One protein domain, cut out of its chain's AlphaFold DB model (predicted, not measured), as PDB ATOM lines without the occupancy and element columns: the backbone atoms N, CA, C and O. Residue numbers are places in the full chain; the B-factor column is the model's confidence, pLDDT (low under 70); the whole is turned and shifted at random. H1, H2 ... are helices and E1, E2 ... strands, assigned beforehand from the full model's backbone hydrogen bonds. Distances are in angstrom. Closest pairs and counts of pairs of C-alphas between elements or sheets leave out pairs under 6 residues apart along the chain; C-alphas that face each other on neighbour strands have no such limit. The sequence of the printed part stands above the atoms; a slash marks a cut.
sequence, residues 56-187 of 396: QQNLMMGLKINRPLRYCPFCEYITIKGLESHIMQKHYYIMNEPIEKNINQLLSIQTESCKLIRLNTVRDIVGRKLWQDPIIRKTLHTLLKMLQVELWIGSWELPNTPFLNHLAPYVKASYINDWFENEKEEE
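AT A GLANCE: This is residues 56 to 187 of the 396 residues of an uncharacterized protein of Schizaphis graminum (UniProt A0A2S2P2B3). A helical hairpin, H2 and H3, makes one end of this domain and a loose group of three helices, H4, H5 and H6, makes the other, with a small pair of parallel strands, E1 and E2, near the middle. H1 and H7 lie toward opposite sides of this body, each joined to it by a long link, and neither touches another helix. The printed part has 132 residues, with seven named helices and two named strands in the order H1 H2 H3 E1 H4 H5 H6 E2 H7; the class is mostly helix. The whole is compact, with a radius of gyration of the C-alphas of 15.3 A and spans of 41 by 38 by 24 A.

IN THESE COORDINATES: H1, residues 56 to 60, begins at C-alpha 56 (-16.539, 37.277, 32.022) and is 6.1 A long. H2, residues 83 to 90, measures 10.5 A, and H3, residues 99 to 108, measures 14.2 A. E1, residues 115 to 117, is 6.4 A long and begins at C-alpha 115 (-14.198, 29.600, 47.022). H4, residues 119 to 126, measures 10.6 A; H5, residues 128 to 131, 5.0 A; H6, residues 134 to 146, 18.2 A. E2, residues 149 to 151, is 6.9 A long. H7, residues 173 to 185, measures 18.5 A and ends at C-alpha 185 (11.596, 36.407, 38.323).

HOW THE PARTS SIT: E1 and E2 are parallel neighbours at 36 degrees, with N 117 and O 150 at 3.0 A and N 150 and O 115 at 2.9 A, within hydrogen-bond range. They bound a strand-helix-strand unit, two parallel neighbour strands with helices between, here E1, H4 H5 H6, E2. The closest C-alphas of H4 and E2, Leu 119 and Leu 151, are 6.0 A apart. H4 and H6 are near each other, with 7 pairs of C-alphas within 10 A. H5 and H6 are close but not clearly touching, C-alphas 131 and 137 being the closest at 6.2 A. H2 and H3 form a helical hairpin and touch, closest at C-alphas 84 and 103, 6.4 A, running opposite ways at a shallow tilt of 34 degrees, only just short of steep. H1 and H2 are apart, and so are H6 and H7. Every O i to N i+4 pair is within hydrogen-bond range in H1, H2, H3, H4, H6 and H7; H5 is too short for such a pair.

THE WHOLE: The C-alphas of Pro 98 and Ile 135, the two farthest apart, are 41.9 A apart. The printed part has no cut. The links from H1 to H2, 22 residues, and from E2 to H7, 21 residues, are long; short antiparallel pairings join residues 70 to 71 with 78 to 79 and residues 153 to 154 with 164 to 165. The mean pLDDT of the printed part is 79.2, and it is under 70 at residues 56 to 57, 59 to 67, 110 to 114 and 178 to 187.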
ATOM      1  N   GLN A  56     -17.519  36.193  32.039       67.81
ATOM      2  CA  GLN A  56     -16.539  37.277  32.022       67.81
ATOM      3  C   GLN A  56     -17.126  38.577  31.450       67.81
ATOM      4  O   GLN A  56     -16.919  39.637  32.030       67.81
ATOM      5  N   GLN A  57     -17.934  38.499  30.385       67.19
ATOM      6  CA  GLN A  57     -18.651  39.656  29.831       67.19
ATOM      7  C   GLN A  57     -19.690  40.211  30.814       67.19
ATOM      8  O   GLN A  57     -19.782  41.424  30.986       67.19
ATOM      9  N   ASN A  58     -20.422  39.340  31.517       71.31
ATOM     10  CA  ASN A  58     -21.373  39.766  32.547       71.31
ATOM     11  C   ASN A  58     -20.674  40.491  33.708       71.31
ATOM     12  O   ASN A  58     -21.161  41.525  34.157       71.31
ATOM     13  N   LEU A  59     -19.518  39.988  34.159       66.56
ATOM     14  CA  LEU A  59     -18.709  40.644  35.191       66.56
ATOM     15  C   LEU A  59     -18.162  41.996  34.721       66.56
ATOM     16  O   LEU A  59     -18.245  42.969  35.463       66.56
ATOM     17  N   MET A  60     -17.663  42.075  33.484       62.09
ATOM     18  CA  MET A  60     -17.157  43.321  32.894       62.09
ATOM     19  C   MET A  60     -18.238  44.398  32.746       62.09
ATOM     20  O   MET A  60     -17.937  45.579  32.865       62.09
ATOM     21  N   MET A  61     -19.494  44.003  32.531       61.56
ATOM     22  CA  MET A  61     -20.632  44.927  32.453       61.56
ATOM     23  C   MET A  61     -21.301  45.195  33.812       61.56
ATOM     24  O   MET A  61     -22.368  45.803  33.861       61.56
ATOM     25  N   GLY A  62     -20.719  44.721  34.921       56.94
ATOM     26  CA  GLY A  62     -21.263  44.928  36.268       56.94
ATOM     27  C   GLY A  62     -22.605  44.231  36.521       56.94
ATOM     28  O   GLY A  62     -23.336  44.601  37.442       56.94
ATOM     29  N   LEU A  63     -22.960  43.226  35.715       67.19
ATOM     30  CA  LEU A  63     -24.220  42.503  35.856       67.19
ATOM     31  C   LEU A  63     -24.158  41.554  37.056       67.19
ATOM     32  O   LEU A  63     -23.191  40.813  37.246       67.19
ATOM     33  N   LYS A  64     -25.218  41.545  37.870       64.75
ATOM     34  CA  LYS A  64     -25.305  40.676  39.051       64.75
ATOM     35  C   LYS A  64     -25.378  39.208  38.632       64.75
ATOM     36  O   LYS A  64     -26.365  38.765  38.047       64.75
ATOM     37  N   ILE A  65     -24.354  38.436  38.991       66.12
ATOM     38  CA  ILE A  65     -24.337  36.984  38.808       66.12
ATOM     39  C   ILE A  65     -24.770  36.324  40.116       66.12
ATOM     40  O   ILE A  65     -24.002  36.225  41.067       66.12
ATOM     41  N   ASN A  66     -26.006  35.831  40.154       65.62
ATOM     42  CA  ASN A  66     -26.601  35.214  41.348       65.62
ATOM     43  C   ASN A  66     -26.175  33.744  41.556       65.62
ATOM     44  O   ASN A  66     -26.879  32.976  42.207       65.62
ATOM     45  N   ARG A  67     -25.063  33.313  40.948       68.88
ATOM     46  CA  ARG A  67     -24.560  31.933  41.005       68.88
ATOM     47  C   ARG A  67     -23.081  31.919  41.397       68.88
ATOM     48  O   ARG A  67     -22.363  32.843  41.020       68.88
ATOM     49  N   PRO A  68     -22.617  30.881  42.115       71.19
ATOM     50  CA  PRO A  68     -21.217  30.778  42.505       71.19
ATOM     51  C   PRO A  68     -20.323  30.678  41.266       71.19
ATOM     52  O   PRO A  68     -20.579  29.893  40.350       71.19
ATOM     53  N   LEU A  69     -19.280  31.503  41.252       79.56
ATOM     54  CA  LEU A  69     -18.265  31.521  40.208       79.56
ATOM     55  C   LEU A  69     -17.194  30.477  40.502       79.56
ATOM     56  O   LEU A  69     -16.785  30.299  41.648       79.56
ATOM     57  N   ARG A  70     -16.716  29.823  39.447       82.56
ATOM     58  CA  ARG A  70     -15.596  28.891  39.478       82.56
ATOM     59  C   ARG A  70     -14.444  29.469  38.669       82.56
ATOM     60  O   ARG A  70     -14.630  29.853  37.513       82.56
ATOM     61  N   TYR A  71     -13.267  29.497  39.278       85.38
ATOM     62  CA  TYR A  71     -12.044  30.015  38.675       85.38
ATOM     63  C   TYR A  71     -11.195  28.863  38.164       85.38
ATOM     64  O   TYR A  71     -10.979  27.884  38.883       85.38
ATOM     65  N   CYS A  72     -10.691  28.992  36.938       86.62
ATOM     66  CA  CYS A  72      -9.665  28.089  36.447       86.62
ATOM     67  C   CYS A  72      -8.374  28.277  37.259       86.62
ATOM     68  O   CYS A  72      -7.944  29.415  37.456       86.62
ATOM     69  N   PRO A  73      -7.735  27.190  37.727       86.12
ATOM     70  CA  PRO A  73      -6.459  27.287  38.429       86.12
ATOM     71  C   PRO A  73      -5.295  27.690  37.515       86.12
ATOM     72  O   PRO A  73      -4.286  28.179  38.006       86.12
ATOM     73  N   PHE A  74      -5.439  27.531  36.197       84.69
ATOM     74  CA  PHE A  74      -4.333  27.651  35.239       84.69
ATOM     75  C   PHE A  74      -4.393  28.903  34.356       84.69
ATOM     76  O   PHE A  74      -3.399  29.266  33.736       84.69
ATOM     77  N   CYS A  75      -5.549  29.565  34.255       84.56
ATOM     78  CA  CYS A  75      -5.719  30.758  33.423       84.56
ATOM     79  C   CYS A  75      -6.838  31.670  33.947       84.56
ATOM     80  O   CYS A  75      -7.501  31.366  34.934       84.56
ATOM     81  N   GLU A  76      -7.062  32.799  33.275       80.81
ATOM     82  CA  GLU A  76      -8.073  33.811  33.635       80.81
ATOM     83  C   GLU A  76      -9.524  33.386  33.393       80.81
ATOM     84  O   GLU A  76     -10.445  34.168  33.615       80.81
ATOM     85  N   TYR A  77      -9.756  32.151  32.953       82.75
ATOM     86  CA  TYR A  77     -11.097  31.668  32.672       82.75
ATOM     87  C   TYR A  77     -11.945  31.550  33.947       82.75
ATOM     88  O   TYR A  77     -11.569  30.887  34.917       82.75
ATOM     89  N   ILE A  78     -13.131  32.159  33.908       82.12
ATOM     90  CA  ILE A  78     -14.132  32.133  34.978       82.12
ATOM     91  C   ILE A  78     -15.440  31.618  34.387       82.12
ATOM     92  O   ILE A  78     -15.885  32.073  33.331       82.12
ATOM     93  N   THR A  79     -16.084  30.678  35.074       83.06
ATOM     94  CA  THR A  79     -17.356  30.110  34.624       83.06
ATOM     95  C   THR A  79     -18.294  29.786  35.782       83.06
ATOM     96  O   THR A  79     -17.883  29.698  36.932       83.06
ATOM     97  N   ILE A  80     -19.572  29.574  35.474       80.50
ATOM     98  CA  ILE A  80     -20.564  29.029  36.411       80.50
ATOM     99  C   ILE A  80     -20.625  27.492  36.293       80.50
ATOM    100  O   ILE A  80     -20.889  26.804  37.275       80.50
ATOM    101  N   LYS A  81     -20.386  26.932  35.095       79.88
ATOM    102  CA  LYS A  81     -20.433  25.484  34.801       79.88
ATOM    103  C   LYS A  81     -19.396  25.095  33.744       79.88
ATOM    104  O   LYS A  81     -18.953  25.939  32.973       79.88
ATOM    105  N   GLY A  82     -19.033  23.814  33.681       83.25
ATOM    106  CA  GLY A  82     -18.148  23.297  32.629       83.25
ATOM    107  C   GLY A  82     -16.669  23.649  32.814       83.25
ATOM    108  O   GLY A  82     -15.917  23.674  31.843       83.25
ATOM    109  N   LEU A  83     -16.238  23.920  34.054       85.62
ATOM    110  CA  LEU A  83     -14.819  24.129  34.351       85.62
ATOM    111  C   LEU A  83     -13.983  22.879  34.004       85.62
ATOM    112  O   LEU A  83     -12.880  23.011  33.488       85.62
ATOM    113  N   GLU A  84     -14.542  21.684  34.207       88.06
ATOM    114  CA  GLU A  84     -13.936  20.406  33.804       88.06
ATOM    115  C   GLU A  84     -13.610  20.368  32.307       88.06
ATOM    116  O   GLU A  84     -12.475  20.094  31.930       88.06
ATOM    117  N   SER A  85     -14.569  20.736  31.450       85.19
ATOM    118  CA  SER A  85     -14.406  20.712  29.999       85.19
ATOM    119  C   SER A  85     -13.373  21.736  29.551       85.19
ATOM    120  O   SER A  85     -12.573  21.454  28.665       85.19
ATOM    121  N   HIS A  86     -13.346  22.906  30.193       89.31
ATOM    122  CA  HIS A  86     -12.326  23.914  29.934       89.31
ATOM    123  C   HIS A  86     -10.919  23.397  30.264       89.31
ATOM    124  O   HIS A  86     -10.035  23.464  29.408       89.31
ATOM    125  N   ILE A  87     -10.715  22.835  31.463       89.06
ATOM    126  CA  ILE A  87      -9.422  22.256  31.858       89.06
ATOM    127  C   ILE A  87      -9.045  21.127  30.894       89.06
ATOM    128  O   ILE A  87      -7.914  21.075  30.412       89.06
ATOM    129  N   MET A  88     -10.009  20.285  30.530       88.25
ATOM    130  CA  MET A  88      -9.783  19.160  29.634       88.25
ATOM    131  C   MET A  88      -9.393  19.588  28.213       88.25
ATOM    132  O   MET A  88      -8.577  18.944  27.568       88.25
ATOM    133  N   GLN A  89      -9.928  20.699  27.714       87.69
ATOM    134  CA  GLN A  89      -9.629  21.179  26.364       87.69
ATOM    135  C   GLN A  89      -8.371  22.047  26.300       87.69
ATOM    136  O   GLN A  89      -7.663  22.034  25.293       87.69
ATOM    137  N   LYS A  90      -8.110  22.847  27.338       87.88
ATOM    138  CA  LYS A  90      -7.074  23.893  27.314       87.88
ATOM    139  C   LYS A  90      -5.842  23.573  28.146       87.88
ATOM    140  O   LYS A  90      -4.804  24.173  27.896       87.88
ATOM    141  N   HIS A  91      -5.937  22.645  29.093       90.06
ATOM    142  CA  HIS A  91      -4.896  22.392  30.089       90.06
ATOM    143  C   HIS A  91      -4.583  20.899  30.279       90.06
ATOM    144  O   HIS A  91      -3.847  20.541  31.187       90.06
ATOM    145  N   TYR A  92      -5.076  19.999  29.422       88.12
ATOM    146  CA  TYR A  92      -4.811  18.560  29.578       88.12
ATOM    147  C   TYR A  92      -3.316  18.209  29.577       88.12
ATOM    148  O   TYR A  92      -2.893  17.309  30.293       88.12
ATOM    149  N   TYR A  93      -2.506  18.942  28.809       86.44
ATOM    150  CA  TYR A  93      -1.083  18.656  28.630       86.44
ATOM    151  C   TYR A  93      -0.242  18.887  29.896       86.44
ATOM    152  O   TYR A  93       0.842  18.306  30.001       86.44
ATOM    153  N   ILE A  94      -0.727  19.684  30.855       89.19
ATOM    154  CA  ILE A  94      -0.048  19.927  32.141       89.19
ATOM    155  C   ILE A  94      -0.513  18.983  33.253       89.19
ATOM    156  O   ILE A  94       0.129  18.920  34.296       89.19
ATOM    157  N   MET A  95      -1.596  18.233  33.051       88.56
ATOM    158  CA  MET A  95      -2.146  17.334  34.068       88.56
ATOM    159  C   MET A  95      -1.361  16.021  34.142       88.56
ATOM    160  O   MET A  95      -0.847  15.527  33.135       88.56
ATOM    161  N   ASN A  96      -1.311  15.426  35.333       88.19
ATOM    162  CA  ASN A  96      -0.844  14.053  35.506       88.19
ATOM    163  C   ASN A  96      -1.866  13.072  34.914       88.19
ATOM    164  O   ASN A  96      -3.071  13.340  34.899       88.19
ATOM    165  N   GLU A  97      -1.405  11.907  34.468       87.25
ATOM    166  CA  GLU A  97      -2.301  10.812  34.095       87.25
ATOM    167  C   GLU A  97      -2.766  10.034  35.342       87.25
ATOM    168  O   GLU A  97      -1.998   9.904  36.299       87.25
ATOM    169  N   PRO A  98      -4.002   9.497  35.369       88.75
ATOM    170  CA  PRO A  98      -5.057   9.641  34.365       88.75
ATOM    171  C   PRO A  98      -5.806  10.979  34.502       88.75
ATOM    172  O   PRO A  98      -6.345  11.306  35.561       88.75
ATOM    173  N   ILE A  99      -5.876  11.734  33.400       86.38
ATOM    174  CA  ILE A  99      -6.249  13.156  33.425       86.38
ATOM    175  C   ILE A  99      -7.682  13.380  33.922       86.38
ATOM    176  O   ILE A  99      -7.906  14.215  34.792       86.38
ATOM    177  N   GLU A 100      -8.652  12.612  33.421       87.38
ATOM    178  CA  GLU A 100     -10.065  12.766  33.793       87.38
ATOM    179  C   GLU A 100     -10.290  12.549  35.298       87.38
ATOM    180  O   GLU A 100     -10.985  13.322  35.957       87.38
ATOM    181  N   LYS A 101      -9.622  11.543  35.876       90.12
ATOM    182  CA  LYS A 101      -9.668  11.279  37.319       90.12
ATOM    183  C   LYS A 101      -9.076  12.444  38.110       90.12
ATOM    184  O   LYS A 101      -9.669  12.860  39.102       90.12
ATOM    185  N   ASN A 102      -7.943  12.975  37.660       88.50
ATOM    186  CA  ASN A 102      -7.266  14.083  38.324       88.50
ATOM    187  C   ASN A 102      -8.077  15.382  38.246       88.50
ATOM    188  O   ASN A 102      -8.152  16.093  39.242       88.50
ATOM    189  N   ILE A 103      -8.758  15.662  37.129       88.00
ATOM    190  CA  ILE A 103      -9.684  16.803  37.016       88.00
ATOM    191  C   ILE A 103     -10.857  16.640  37.985       88.00
ATOM    192  O   ILE A 103     -11.167  17.567  38.730       88.00
ATOM    193  N   ASN A 104     -11.486  15.464  38.019       86.75
ATOM    194  CA  ASN A 104     -12.623  15.217  38.907       86.75
ATOM    195  C   ASN A 104     -12.233  15.351  40.386       86.75
ATOM    196  O   ASN A 104     -12.963  15.957  41.169       86.75
ATOM    197  N   GLN A 105     -11.058  14.843  40.764       86.75
ATOM    198  CA  GLN A 105     -10.535  14.988  42.121       86.75
ATOM    199  C   GLN A 105     -10.168  16.441  42.445       86.75
ATOM    200  O   GLN A 105     -10.569  16.938  43.494       86.75
ATOM    201  N   LEU A 106      -9.500  17.152  41.536       84.94
ATOM    202  CA  LEU A 106      -9.166  18.569  41.697       84.94
ATOM    203  C   LEU A 106     -10.419  19.429  41.918       84.94
ATOM    204  O   LEU A 106     -10.448  20.290  42.795       84.94
ATOM    205  N   LEU A 107     -11.477  19.184  41.144       82.81
ATOM    206  CA  LEU A 107     -12.732  19.928  41.253       82.81
ATOM    207  C   LEU A 107     -13.558  19.533  42.481       82.81
ATOM    208  O   LEU A 107     -14.372  20.336  42.929       82.81
ATOM    209  N   SER A 108     -13.330  18.350  43.058       80.88
ATOM    210  CA  SER A 108     -13.984  17.925  44.303       80.88
ATOM    211  C   SER A 108     -13.492  18.671  45.550       80.88
ATOM    212  O   SER A 108     -14.184  18.678  46.562       80.88
ATOM    213  N   ILE A 109     -12.334  19.343  45.468       73.88
ATOM    214  CA  ILE A 109     -11.807  20.210  46.538       73.88
ATOM    215  C   ILE A 109     -12.718  21.431  46.742       73.88
ATOM    216  O   ILE A 109     -12.808  21.970  47.844       73.88
ATOM    217  N   GLN A 110     -13.437  21.856  45.697       66.25
ATOM    218  CA  GLN A 110     -14.411  22.939  45.793       66.25
ATOM    219  C   GLN A 110     -15.642  22.467  46.577       66.25
ATOM    220  O   GLN A 110     -16.538  21.822  46.030       66.25
ATOM    221  N   THR A 111     -15.699  22.808  47.863       61.47
ATOM    222  CA  THR A 111     -16.913  22.666  48.677       61.47
ATOM    223  C   THR A 111     -17.879  23.824  48.403       61.47
ATOM    224  O   THR A 111     -17.480  24.870  47.899       61.47
ATOM    225  N   GLU A 112     -19.164  23.674  48.740       59.44
ATOM    226  CA  GLU A 112     -20.159  24.749  48.555       59.44
ATOM    227  C   GLU A 112     -19.818  26.030  49.338       59.44
ATOM    228  O   GLU A 112     -20.222  27.126  48.948       59.44
ATOM    229  N   SER A 113     -19.053  25.891  50.424       52.69
ATOM    230  CA  SER A 113     -18.635  26.976  51.309       52.69
ATOM    231  C   SER A 113     -17.285  27.595  50.938       52.69
ATOM    232  O   SER A 113     -17.068  28.767  51.235       52.69
ATOM    233  N   CYS A 114     -16.387  26.845  50.285       61.47
ATOM    234  CA  CYS A 114     -15.031  27.302  49.987       61.47
ATOM    235  C   CYS A 114     -14.885  27.784  48.538       61.47
ATOM    236  O   CYS A 114     -15.077  27.025  47.585       61.47
ATOM    237  N   LYS A 115     -14.498  29.051  48.354       73.12
ATOM    238  CA  LYS A 115     -14.198  29.600  47.022       73.12
ATOM    239  C   LYS A 115     -12.704  29.495  46.752       73.12
ATOM    240  O   LYS A 115     -11.934  30.203  47.387       73.12
ATOM    241  N   LEU A 116     -12.311  28.667  45.783       81.62
ATOM    242  CA  LEU A 116     -10.926  28.592  45.313       81.62
ATOM    243  C   LEU A 116     -10.659  29.648  44.238       81.62
ATOM    244  O   LEU A 116     -11.303  29.651  43.183       81.62
ATOM    245  N   ILE A 117      -9.692  30.525  44.500       84.81
ATOM    246  CA  ILE A 117      -9.233  31.561  43.566       84.81
ATOM    247  C   ILE A 117      -7.723  31.464  43.335       84.81
ATOM    248  O   ILE A 117      -6.993  30.852  44.109       84.81
ATOM    249  N   ARG A 118      -7.227  32.053  42.244       85.44
ATOM    250  CA  ARG A 118      -5.779  32.162  42.025       85.44
ATOM    251  C   ARG A 118      -5.229  33.322  42.847       85.44
ATOM    252  O   ARG A 118      -5.833  34.395  42.851       85.44
ATOM    253  N   LEU A 119      -4.065  33.133  43.469       82.88
ATOM    254  CA  LEU A 119      -3.381  34.205  44.193       82.88
ATOM    255  C   LEU A 119      -3.097  35.404  43.282       82.88
ATOM    256  O   LEU A 119      -3.383  36.534  43.665       82.88
ATOM    257  N   ASN A 120      -2.669  35.149  42.043       79.38
ATOM    258  CA  ASN A 120      -2.457  36.205  41.051       79.38
ATOM    259  C   ASN A 120      -3.710  37.048  40.822       79.38
ATOM    260  O   ASN A 120      -3.612  38.260  40.757       79.38
ATOM    261  N   THR A 121      -4.906  36.452  40.830       81.00
ATOM    262  CA  THR A 121      -6.149  37.226  40.717       81.00
ATOM    263  C   THR A 121      -6.367  38.146  41.920       81.00
ATOM    264  O   THR A 121      -6.838  39.263  41.745       81.00
ATOM    265  N   VAL A 122      -5.998  37.721  43.132       84.75
ATOM    266  CA  VAL A 122      -6.018  38.607  44.310       84.75
ATOM    267  C   VAL A 122      -4.998  39.732  44.145       84.75
ATOM    268  O   VAL A 122      -5.341  40.893  44.347       84.75
ATOM    269  N   ARG A 123      -3.771  39.396  43.738       84.69
ATOM    270  CA  ARG A 123      -2.682  40.350  43.496       84.69
ATOM    271  C   ARG A 123      -3.057  41.391  42.440       84.69
ATOM    272  O   ARG A 123      -2.792  42.570  42.640       84.69
ATOM    273  N   ASP A 124      -3.718  40.973  41.366       78.56
ATOM    274  CA  ASP A 124      -4.157  41.848  40.277       78.56
ATOM    275  C   ASP A 124      -5.272  42.799  40.735       78.56
ATOM    276  O   ASP A 124      -5.238  43.981  40.405       78.56
ATOM    277  N   ILE A 125      -6.225  42.319  41.548       80.94
ATOM    278  CA  ILE A 125      -7.299  43.151  42.123       80.94
ATOM    279  C   ILE A 125      -6.734  44.193  43.094       80.94
ATOM    280  O   ILE A 125      -7.191  45.332  43.127       80.94
ATOM    281  N   VAL A 126      -5.763  43.792  43.913       81.88
ATOM    282  CA  VAL A 126      -5.133  44.656  44.920       81.88
ATOM    283  C   VAL A 126      -4.151  45.631  44.269       81.88
ATOM    284  O   VAL A 126      -3.968  46.743  44.755       81.88
ATOM    285  N   GLY A 127      -3.544  45.233  43.154       78.06
ATOM    286  CA  GLY A 127      -2.492  45.967  42.470       78.06
ATOM    287  C   GLY A 127      -1.107  45.673  43.052       78.06
ATOM    288  O   GLY A 127      -0.912  45.602  44.268       78.06
ATOM    289  N   ARG A 128      -0.107  45.551  42.166       77.38
ATOM    290  CA  ARG A 128       1.268  45.142  42.517       77.38
ATOM    291  C   ARG A 128       1.913  46.026  43.595       77.38
ATOM    292  O   ARG A 128       2.543  45.500  44.503       77.38
ATOM    293  N   LYS A 129       1.700  47.349  43.558       74.94
ATOM    294  CA  LYS A 129       2.260  48.282  44.557       74.94
ATOM    295  C   LYS A 129       1.729  48.033  45.970       74.94
ATOM    296  O   LYS A 129       2.502  48.029  46.918       74.94
ATOM    297  N   LEU A 130       0.420  47.817  46.108       79.25
ATOM    298  CA  LEU A 130      -0.210  47.557  47.407       79.25
ATOM    299  C   LEU A 130       0.062  46.131  47.892       79.25
ATOM    300  O   LEU A 130       0.105  45.892  49.093       79.25
ATOM    301  N   TRP A 131       0.286  45.192  46.968       84.06
ATOM    302  CA  TRP A 131       0.671  43.823  47.302       84.06
ATOM    303  C   TRP A 131       2.016  43.739  48.033       84.06
ATOM    304  O   TRP A 131       2.176  42.892  48.906       84.06
ATOM    305  N   GLN A 132       2.961  44.634  47.731       83.00
ATOM    306  CA  GLN A 132       4.262  44.655  48.408       83.00
ATOM    307  C   GLN A 132       4.146  44.983  49.905       83.00
ATOM    308  O   GLN A 132       4.976  44.543  50.703       83.00
ATOM    309  N   ASP A 133       3.083  45.679  50.317       86.00
ATOM    310  CA  ASP A 133       2.854  46.011  51.719       86.00
ATOM    311  C   ASP A 133       2.440  44.755  52.530       86.00
ATOM    312  O   ASP A 133       1.361  44.180  52.316       86.00
ATOM    313  N   PRO A 134       3.257  44.314  53.508       86.50
ATOM    314  CA  PRO A 134       2.947  43.146  54.329       86.50
ATOM    315  C   PRO A 134       1.705  43.348  55.212       86.50
ATOM    316  O   PRO A 134       1.036  42.372  55.561       86.50
ATOM    317  N   ILE A 135       1.353  44.590  55.567       87.62
ATOM    318  CA  ILE A 135       0.144  44.910  56.338       87.62
ATOM    319  C   ILE A 135      -1.095  44.646  55.482       87.62
ATOM    320  O   ILE A 135      -2.057  44.031  55.959       87.62
ATOM    321  N   ILE A 136      -1.060  45.048  54.210       89.06
ATOM    322  CA  ILE A 136      -2.148  44.794  53.261       89.06
ATOM    323  C   ILE A 136      -2.296  43.294  53.026       89.06
ATOM    324  O   ILE A 136      -3.396  42.764  53.200       89.06
ATOM    325  N   ARG A 137      -1.199  42.575  52.750       91.19
ATOM    326  CA  ARG A 137      -1.233  41.110  52.593       91.19
ATOM    327  C   ARG A 137      -1.785  40.406  53.826       91.19
ATOM    328  O   ARG A 137      -2.637  39.531  53.700       91.19
ATOM    329  N   LYS A 138      -1.375  40.817  55.030       90.19
ATOM    330  CA  LYS A 138      -1.890  40.259  56.293       90.19
ATOM    331  C   LYS A 138      -3.381  40.520  56.483       90.19
ATOM    332  O   LYS A 138      -4.113  39.626  56.921       90.19
ATOM    333  N   THR A 139      -3.832  41.722  56.145       90.00
ATOM    334  CA  THR A 139      -5.245  42.108  56.230       90.00
ATOM    335  C   THR A 139      -6.085  41.285  55.257       90.00
ATOM    336  O   THR A 139      -7.077  40.682  55.660       90.00
ATOM    337  N   LEU A 140      -5.644  41.170  54.003       90.06
ATOM    338  CA  LEU A 140      -6.309  40.378  52.971       90.06
ATOM    339  C   LEU A 140      -6.340  38.891  53.309       90.06
ATOM    340  O   LEU A 140      -7.398  38.278  53.218       90.06
ATOM    341  N   HIS A 141      -5.223  38.323  53.762       89.44
ATOM    342  CA  HIS A 141      -5.166  36.935  54.210       89.44
ATOM    343  C   HIS A 141      -6.193  36.662  55.321       89.44
ATOM    344  O   HIS A 141      -6.917  35.668  55.277       89.44
ATOM    345  N   THR A 142      -6.316  37.580  56.286       89.38
ATOM    346  CA  THR A 142      -7.297  37.468  57.377       89.38
ATOM    347  C   THR A 142      -8.731  37.556  56.854       89.38
ATOM    348  O   THR A 142      -9.562  36.720  57.204       89.38
ATOM    349  N   LEU A 143      -9.018  38.525  55.978       89.31
ATOM    350  CA  LEU A 143     -10.339  38.706  55.373       89.31
ATOM    351  C   LEU A 143     -10.758  37.496  54.534       89.31
ATOM    352  O   LEU A 143     -11.866  36.993  54.701       89.31
ATOM    353  N   LEU A 144      -9.877  36.994  53.667       88.56
ATOM    354  CA  LEU A 144     -10.167  35.831  52.828       88.56
ATOM    355  C   LEU A 144     -10.393  34.577  53.671       88.56
ATOM    356  O   LEU A 144     -11.333  33.833  53.404       88.56
ATOM    357  N   LYS A 145      -9.633  34.399  54.757       85.69
ATOM    358  CA  LYS A 145      -9.864  33.309  55.713       85.69
ATOM    359  C   LYS A 145     -11.226  33.419  56.405       85.69
ATOM    360  O   LYS A 145     -11.927  32.418  56.526       85.69
ATOM    361  N   MET A 146     -11.626  34.622  56.828       85.44
ATOM    362  CA  MET A 146     -12.951  34.864  57.419       85.44
ATOM    363  C   MET A 146     -14.089  34.600  56.426       85.44
ATOM    364  O   MET A 146     -15.136  34.091  56.814       85.44
ATOM    365  N   LEU A 147     -13.872  34.920  55.149       83.81
ATOM    366  CA  LEU A 147     -14.826  34.703  54.060       83.81
ATOM    367  C   LEU A 147     -14.785  33.281  53.478       83.81
ATOM    368  O   LEU A 147     -15.500  33.020  52.511       83.81
ATOM    369  N   GLN A 148     -13.969  32.383  54.044       84.56
ATOM    370  CA  GLN A 148     -13.782  31.006  53.566       84.56
ATOM    371  C   GLN A 148     -13.366  30.949  52.085       84.56
ATOM    372  O   GLN A 148     -13.841  30.135  51.297       84.56
ATOM    373  N   VAL A 149     -12.480  31.859  51.686       83.94
ATOM    374  CA  VAL A 149     -11.852  31.864  50.366       83.94
ATOM    375  C   VAL A 149     -10.478  31.216  50.492       83.94
ATOM    376  O   VAL A 149      -9.625  31.706  51.233       83.94
ATOM    377  N   GLU A 150     -10.263  30.133  49.754       84.38
ATOM    378  CA  GLU A 150      -8.965  29.469  49.649       84.38
ATOM    379  C   GLU A 150      -8.281  29.810  48.326       84.38
ATOM    380  O   GLU A 150      -8.889  30.267  47.352       84.38
ATOM    381  N   LEU A 151      -6.972  29.590  48.295       86.25
ATOM    382  CA  LEU A 151      -6.169  29.779  47.101       86.25
ATOM    383  C   LEU A 151      -5.929  28.432  46.451       86.25
ATOM    384  O   LEU A 151      -5.660  27.461  47.143       86.25
ATOM    385  N   TRP A 152      -5.940  28.378  45.124       85.00
ATOM    386  CA  TRP A 152      -5.491  27.178  44.425       85.00
ATOM    387  C   TRP A 152      -4.053  26.826  44.802       85.00
ATOM    388  O   TRP A 152      -3.718  25.657  44.993       85.00
ATOM    389  N   ILE A 153      -3.197  27.843  44.847       83.44
ATOM    390  CA  ILE A 153      -1.753  27.708  45.006       83.44
ATOM    391  C   ILE A 153      -1.140  29.112  45.129       83.44
ATOM    392  O   ILE A 153      -1.654  30.059  44.525       83.44
ATOM    393  N   GLY A 154      -0.092  29.236  45.943       80.62
ATOM    394  CA  GLY A 154       0.674  30.466  46.130       80.62
ATOM    395  C   GLY A 154       1.092  30.703  47.584       80.62
ATOM    396  O   GLY A 154       0.647  30.015  48.510       80.62
ATOM    397  N   SER A 155       1.952  31.705  47.777       81.62
ATOM    398  CA  SER A 155       2.441  32.153  49.083       81.62
ATOM    399  C   SER A 155       1.889  33.527  49.437       81.62
ATOM    400  O   SER A 155       1.853  34.425  48.606       81.62
ATOM    401  N   TRP A 156       1.530  33.737  50.701       83.00
ATOM    402  CA  TRP A 156       1.311  35.098  51.202       83.00
ATOM    403  C   TRP A 156       2.622  35.801  51.586       83.00
ATOM    404  O   TRP A 156       2.596  37.006  51.821       83.00
ATOM    405  N   GLU A 157       3.726  35.044  51.701       80.19
ATOM    406  CA  GLU A 157       5.040  35.470  52.234       80.19
ATOM    407  C   GLU A 157       4.929  36.201  53.582       80.19
ATOM    408  O   GLU A 157       5.705  37.086  53.936       80.19
ATOM    409  N   LEU A 158       3.927  35.813  54.368       81.88
ATOM    410  CA  LEU A 158       3.748  36.289  55.728       81.88
ATOM    411  C   LEU A 158       4.389  35.295  56.698       81.88
ATOM    412  O   LEU A 158       4.276  34.081  56.498       81.88
ATOM    413  N   PRO A 159       5.000  35.777  57.793       75.25
ATOM    414  CA  PRO A 159       5.554  34.893  58.805       75.25
ATOM    415  C   PRO A 159       4.454  33.991  59.378       75.25
ATOM    416  O   PRO A 159       3.390  34.466  59.780       75.25
ATOM    417  N   ASN A 160       4.739  32.687  59.445       76.44
ATOM    418  CA  ASN A 160       3.844  31.626  59.929       76.44
ATOM    419  C   ASN A 160       2.621  31.310  59.045       76.44
ATOM    420  O   ASN A 160       1.741  30.569  59.486       76.44
ATOM    421  N   THR A 161       2.559  31.813  57.809       78.62
ATOM    422  CA  THR A 161       1.553  31.368  56.833       78.62
ATOM    423  C   THR A 161       2.168  30.296  55.929       78.62
ATOM    424  O   THR A 161       3.153  30.587  55.251       78.62
ATOM    425  N   PRO A 162       1.638  29.057  55.910       77.00
ATOM    426  CA  PRO A 162       2.184  28.004  55.065       77.00
ATOM    427  C   PRO A 162       1.925  28.295  53.585       77.00
ATOM    428  O   PRO A 162       0.918  28.906  53.223       77.00
ATOM    429  N   PHE A 163       2.821  27.801  52.733       79.62
ATOM    430  CA  PHE A 163       2.593  27.764  51.294       79.62
ATOM    431  C   PHE A 163       1.394  26.863  50.976       79.62
ATOM    432  O   PHE A 163       1.326  25.727  51.456       79.62
ATOM    433  N   LEU A 164       0.457  27.353  50.164       81.75
ATOM    434  CA  LEU A 164      -0.709  26.582  49.739       81.75
ATOM    435  C   LEU A 164      -0.442  25.978  48.363       81.75
ATOM    436  O   LEU A 164       0.016  26.673  47.461       81.75
ATOM    437  N   ASN A 165      -0.737  24.687  48.189       83.38
ATOM    438  CA  ASN A 165      -0.537  23.985  46.920       83.38
ATOM    439  C   ASN A 165      -1.577  22.882  46.701       83.38
ATOM    440  O   ASN A 165      -1.288  21.694  46.852       83.38
ATOM    441  N   HIS A 166      -2.794  23.259  46.321       83.75
ATOM    442  CA  HIS A 166      -3.839  22.283  46.011       83.75
ATOM    443  C   HIS A 166      -3.647  21.633  44.628       83.75
ATOM    444  O   HIS A 166      -4.353  20.681  44.302       83.75
ATOM    445  N   LEU A 167      -2.699  22.118  43.810       85.50
ATOM    446  CA  LEU A 167      -2.478  21.639  42.441       85.50
ATOM    447  C   LEU A 167      -1.424  20.538  42.323       85.50
ATOM    448  O   LEU A 167      -1.566  19.675  41.457       85.50
ATOM    449  N   ALA A 168      -0.395  20.538  43.175       84.75
ATOM    450  CA  ALA A 168       0.735  19.605  43.093       84.75
ATOM    451  C   ALA A 168       0.355  18.123  42.911       84.75
ATOM    452  O   ALA A 168       1.017  17.455  42.118       84.75
ATOM    453  N   PRO A 169      -0.699  17.583  43.557       87.38
ATOM    454  CA  PRO A 169      -1.066  16.178  43.365       87.38
ATOM    455  C   PRO A 169      -1.552  15.845  41.942       87.38
ATOM    456  O   PRO A 169      -1.448  14.702  41.502       87.38
ATOM    457  N   TYR A 170      -2.087  16.827  41.212       88.75
ATOM    458  CA  TYR A 170      -2.844  16.609  39.971       88.75
ATOM    459  C   TYR A 170      -2.108  17.065  38.711       88.75
ATOM    460  O   TYR A 170      -2.531  16.744  37.598       88.75
ATOM    461  N   VAL A 171      -1.022  17.816  38.875       87.75
ATOM    462  CA  VAL A 171      -0.328  18.535  37.805       87.75
ATOM    463  C   VAL A 171       1.125  18.073  37.727       87.75
ATOM    464  O   VAL A 171       1.720  17.670  38.729       87.75
ATOM    465  N   LYS A 172       1.704  18.109  36.526       86.44
ATOM    466  CA  LYS A 172       3.097  17.723  36.287       86.44
ATOM    467  C   LYS A 172       4.042  18.616  37.085       86.44
ATOM    468  O   LYS A 172       3.921  19.839  37.059       86.44
ATOM    469  N   ALA A 173       5.038  18.000  37.720       79.62
ATOM    470  CA  ALA A 173       6.039  18.710  38.515       79.62
ATOM    471  C   ALA A 173       6.794  19.780  37.704       79.62
ATOM    472  O   ALA A 173       7.099  20.836  38.243       79.62
ATOM    473  N   SER A 174       7.025  19.549  36.404       74.88
ATOM    474  CA  SER A 174       7.651  20.537  35.514       74.88
ATOM    475  C   SER A 174       6.861  21.844  35.455       74.88
ATOM    476  O   SER A 174       7.443  22.905  35.585       74.88
ATOM    477  N   TYR A 175       5.529  21.774  35.360       80.19
ATOM    478  CA  TYR A 175       4.678  22.965  35.329       80.19
ATOM    479  C   TYR A 175       4.687  23.716  36.663       80.19
ATOM    480  O   TYR A 175       4.712  24.941  36.689       80.19
ATOM    481  N   ILE A 176       4.669  22.979  37.776       76.94
ATOM    482  CA  ILE A 176       4.730  23.569  39.115       76.94
ATOM    483  C   ILE A 176       6.076  24.288  39.318       76.94
ATOM    484  O   ILE A 176       6.089  25.412  39.805       76.94
ATOM    485  N   ASN A 177       7.183  23.683  38.881       71.94
ATOM    486  CA  ASN A 177       8.513  24.290  38.947       71.94
ATOM    487  C   ASN A 177       8.639  25.518  38.039       71.94
ATOM    488  O   ASN A 177       9.095  26.555  38.505       71.94
ATOM    489  N   ASP A 178       8.186  25.432  36.786       67.94
ATOM    490  CA  ASP A 178       8.198  26.572  35.861       67.94
ATOM    491  C   ASP A 178       7.414  27.747  36.442       67.94
ATOM    492  O   ASP A 178       7.812  28.904  36.329       67.94
ATOM    493  N   TRP A 179       6.287  27.473  37.092       67.50
ATOM    494  CA  TRP A 179       5.500  28.532  37.698       67.50
ATOM    495  C   TRP A 179       6.191  29.162  38.919       67.50
ATOM    496  O   TRP A 179       6.129  30.380  39.073       67.50
ATOM    497  N   PHE A 180       6.926  28.383  39.718       64.56
ATOM    498  CA  PHE A 180       7.743  28.920  40.811       64.56
ATOM    499  C   PHE A 180       8.894  29.805  40.345       64.56
ATOM    500  O   PHE A 180       9.164  30.827  40.970       64.56
ATOM    501  N   GLU A 181       9.579  29.422  39.270       58.69
ATOM    502  CA  GLU A 181      10.672  30.231  38.729       58.69
ATOM    503  C   GLU A 181      10.136  31.541  38.131       58.69
ATOM    504  O   GLU A 181      10.686  32.605  38.401       58.69
ATOM    505  N   ASN A 182       8.977  31.501  37.464       57.09
ATOM    506  CA  ASN A 182       8.305  32.712  36.985       57.09
ATOM    507  C   ASN A 182       7.833  33.639  38.128       57.09
ATOM    508  O   ASN A 182       7.870  34.855  37.965       57.09
ATOM    509  N   GLU A 183       7.392  33.110  39.279       55.31
ATOM    510  CA  GLU A 183       7.010  33.949  40.434       55.31
ATOM    511  C   GLU A 183       8.214  34.671  41.060       55.31
ATOM    512  O   GLU A 183       8.076  35.823  41.463       55.31
ATOM    513  N   LYS A 184       9.395  34.038  41.095       50.03
ATOM    514  CA  LYS A 184      10.632  34.657  41.606       50.03
ATOM    515  C   LYS A 184      11.223  35.687  40.645       50.03
ATOM    516  O   LYS A 184      11.757  36.697  41.092       50.03
ATOM    517  N   GLU A 185      11.137  35.447  39.337       44.47
ATOM    518  CA  GLU A 185      11.596  36.407  38.323       44.47
ATOM    519  C   GLU A 185      10.736  37.682  38.304       44.47
ATOM    520  O   GLU A 185      11.257  38.765  38.054       44.47
ATOM    521  N   GLU A 186       9.442  37.587  38.643       48.84
ATOM    522  CA  GLU A 186       8.561  38.753  38.811       48.84
ATOM    523  C   GLU A 186       8.868  39.607  40.066       48.84
ATOM    524  O   GLU A 186       8.297  40.693  40.198       48.84
ATOM    525  N   GLU A 187       9.726  39.143  40.986       46.34
ATOM    526  CA  GLU A 187      10.006  39.783  42.286       46.34
ATOM    527  C   GLU A 187      11.293  40.639  42.298       46.34
ATOM    528  O   GLU A 187      11.497  41.444  43.207       46.34
TER     529      GLU A 187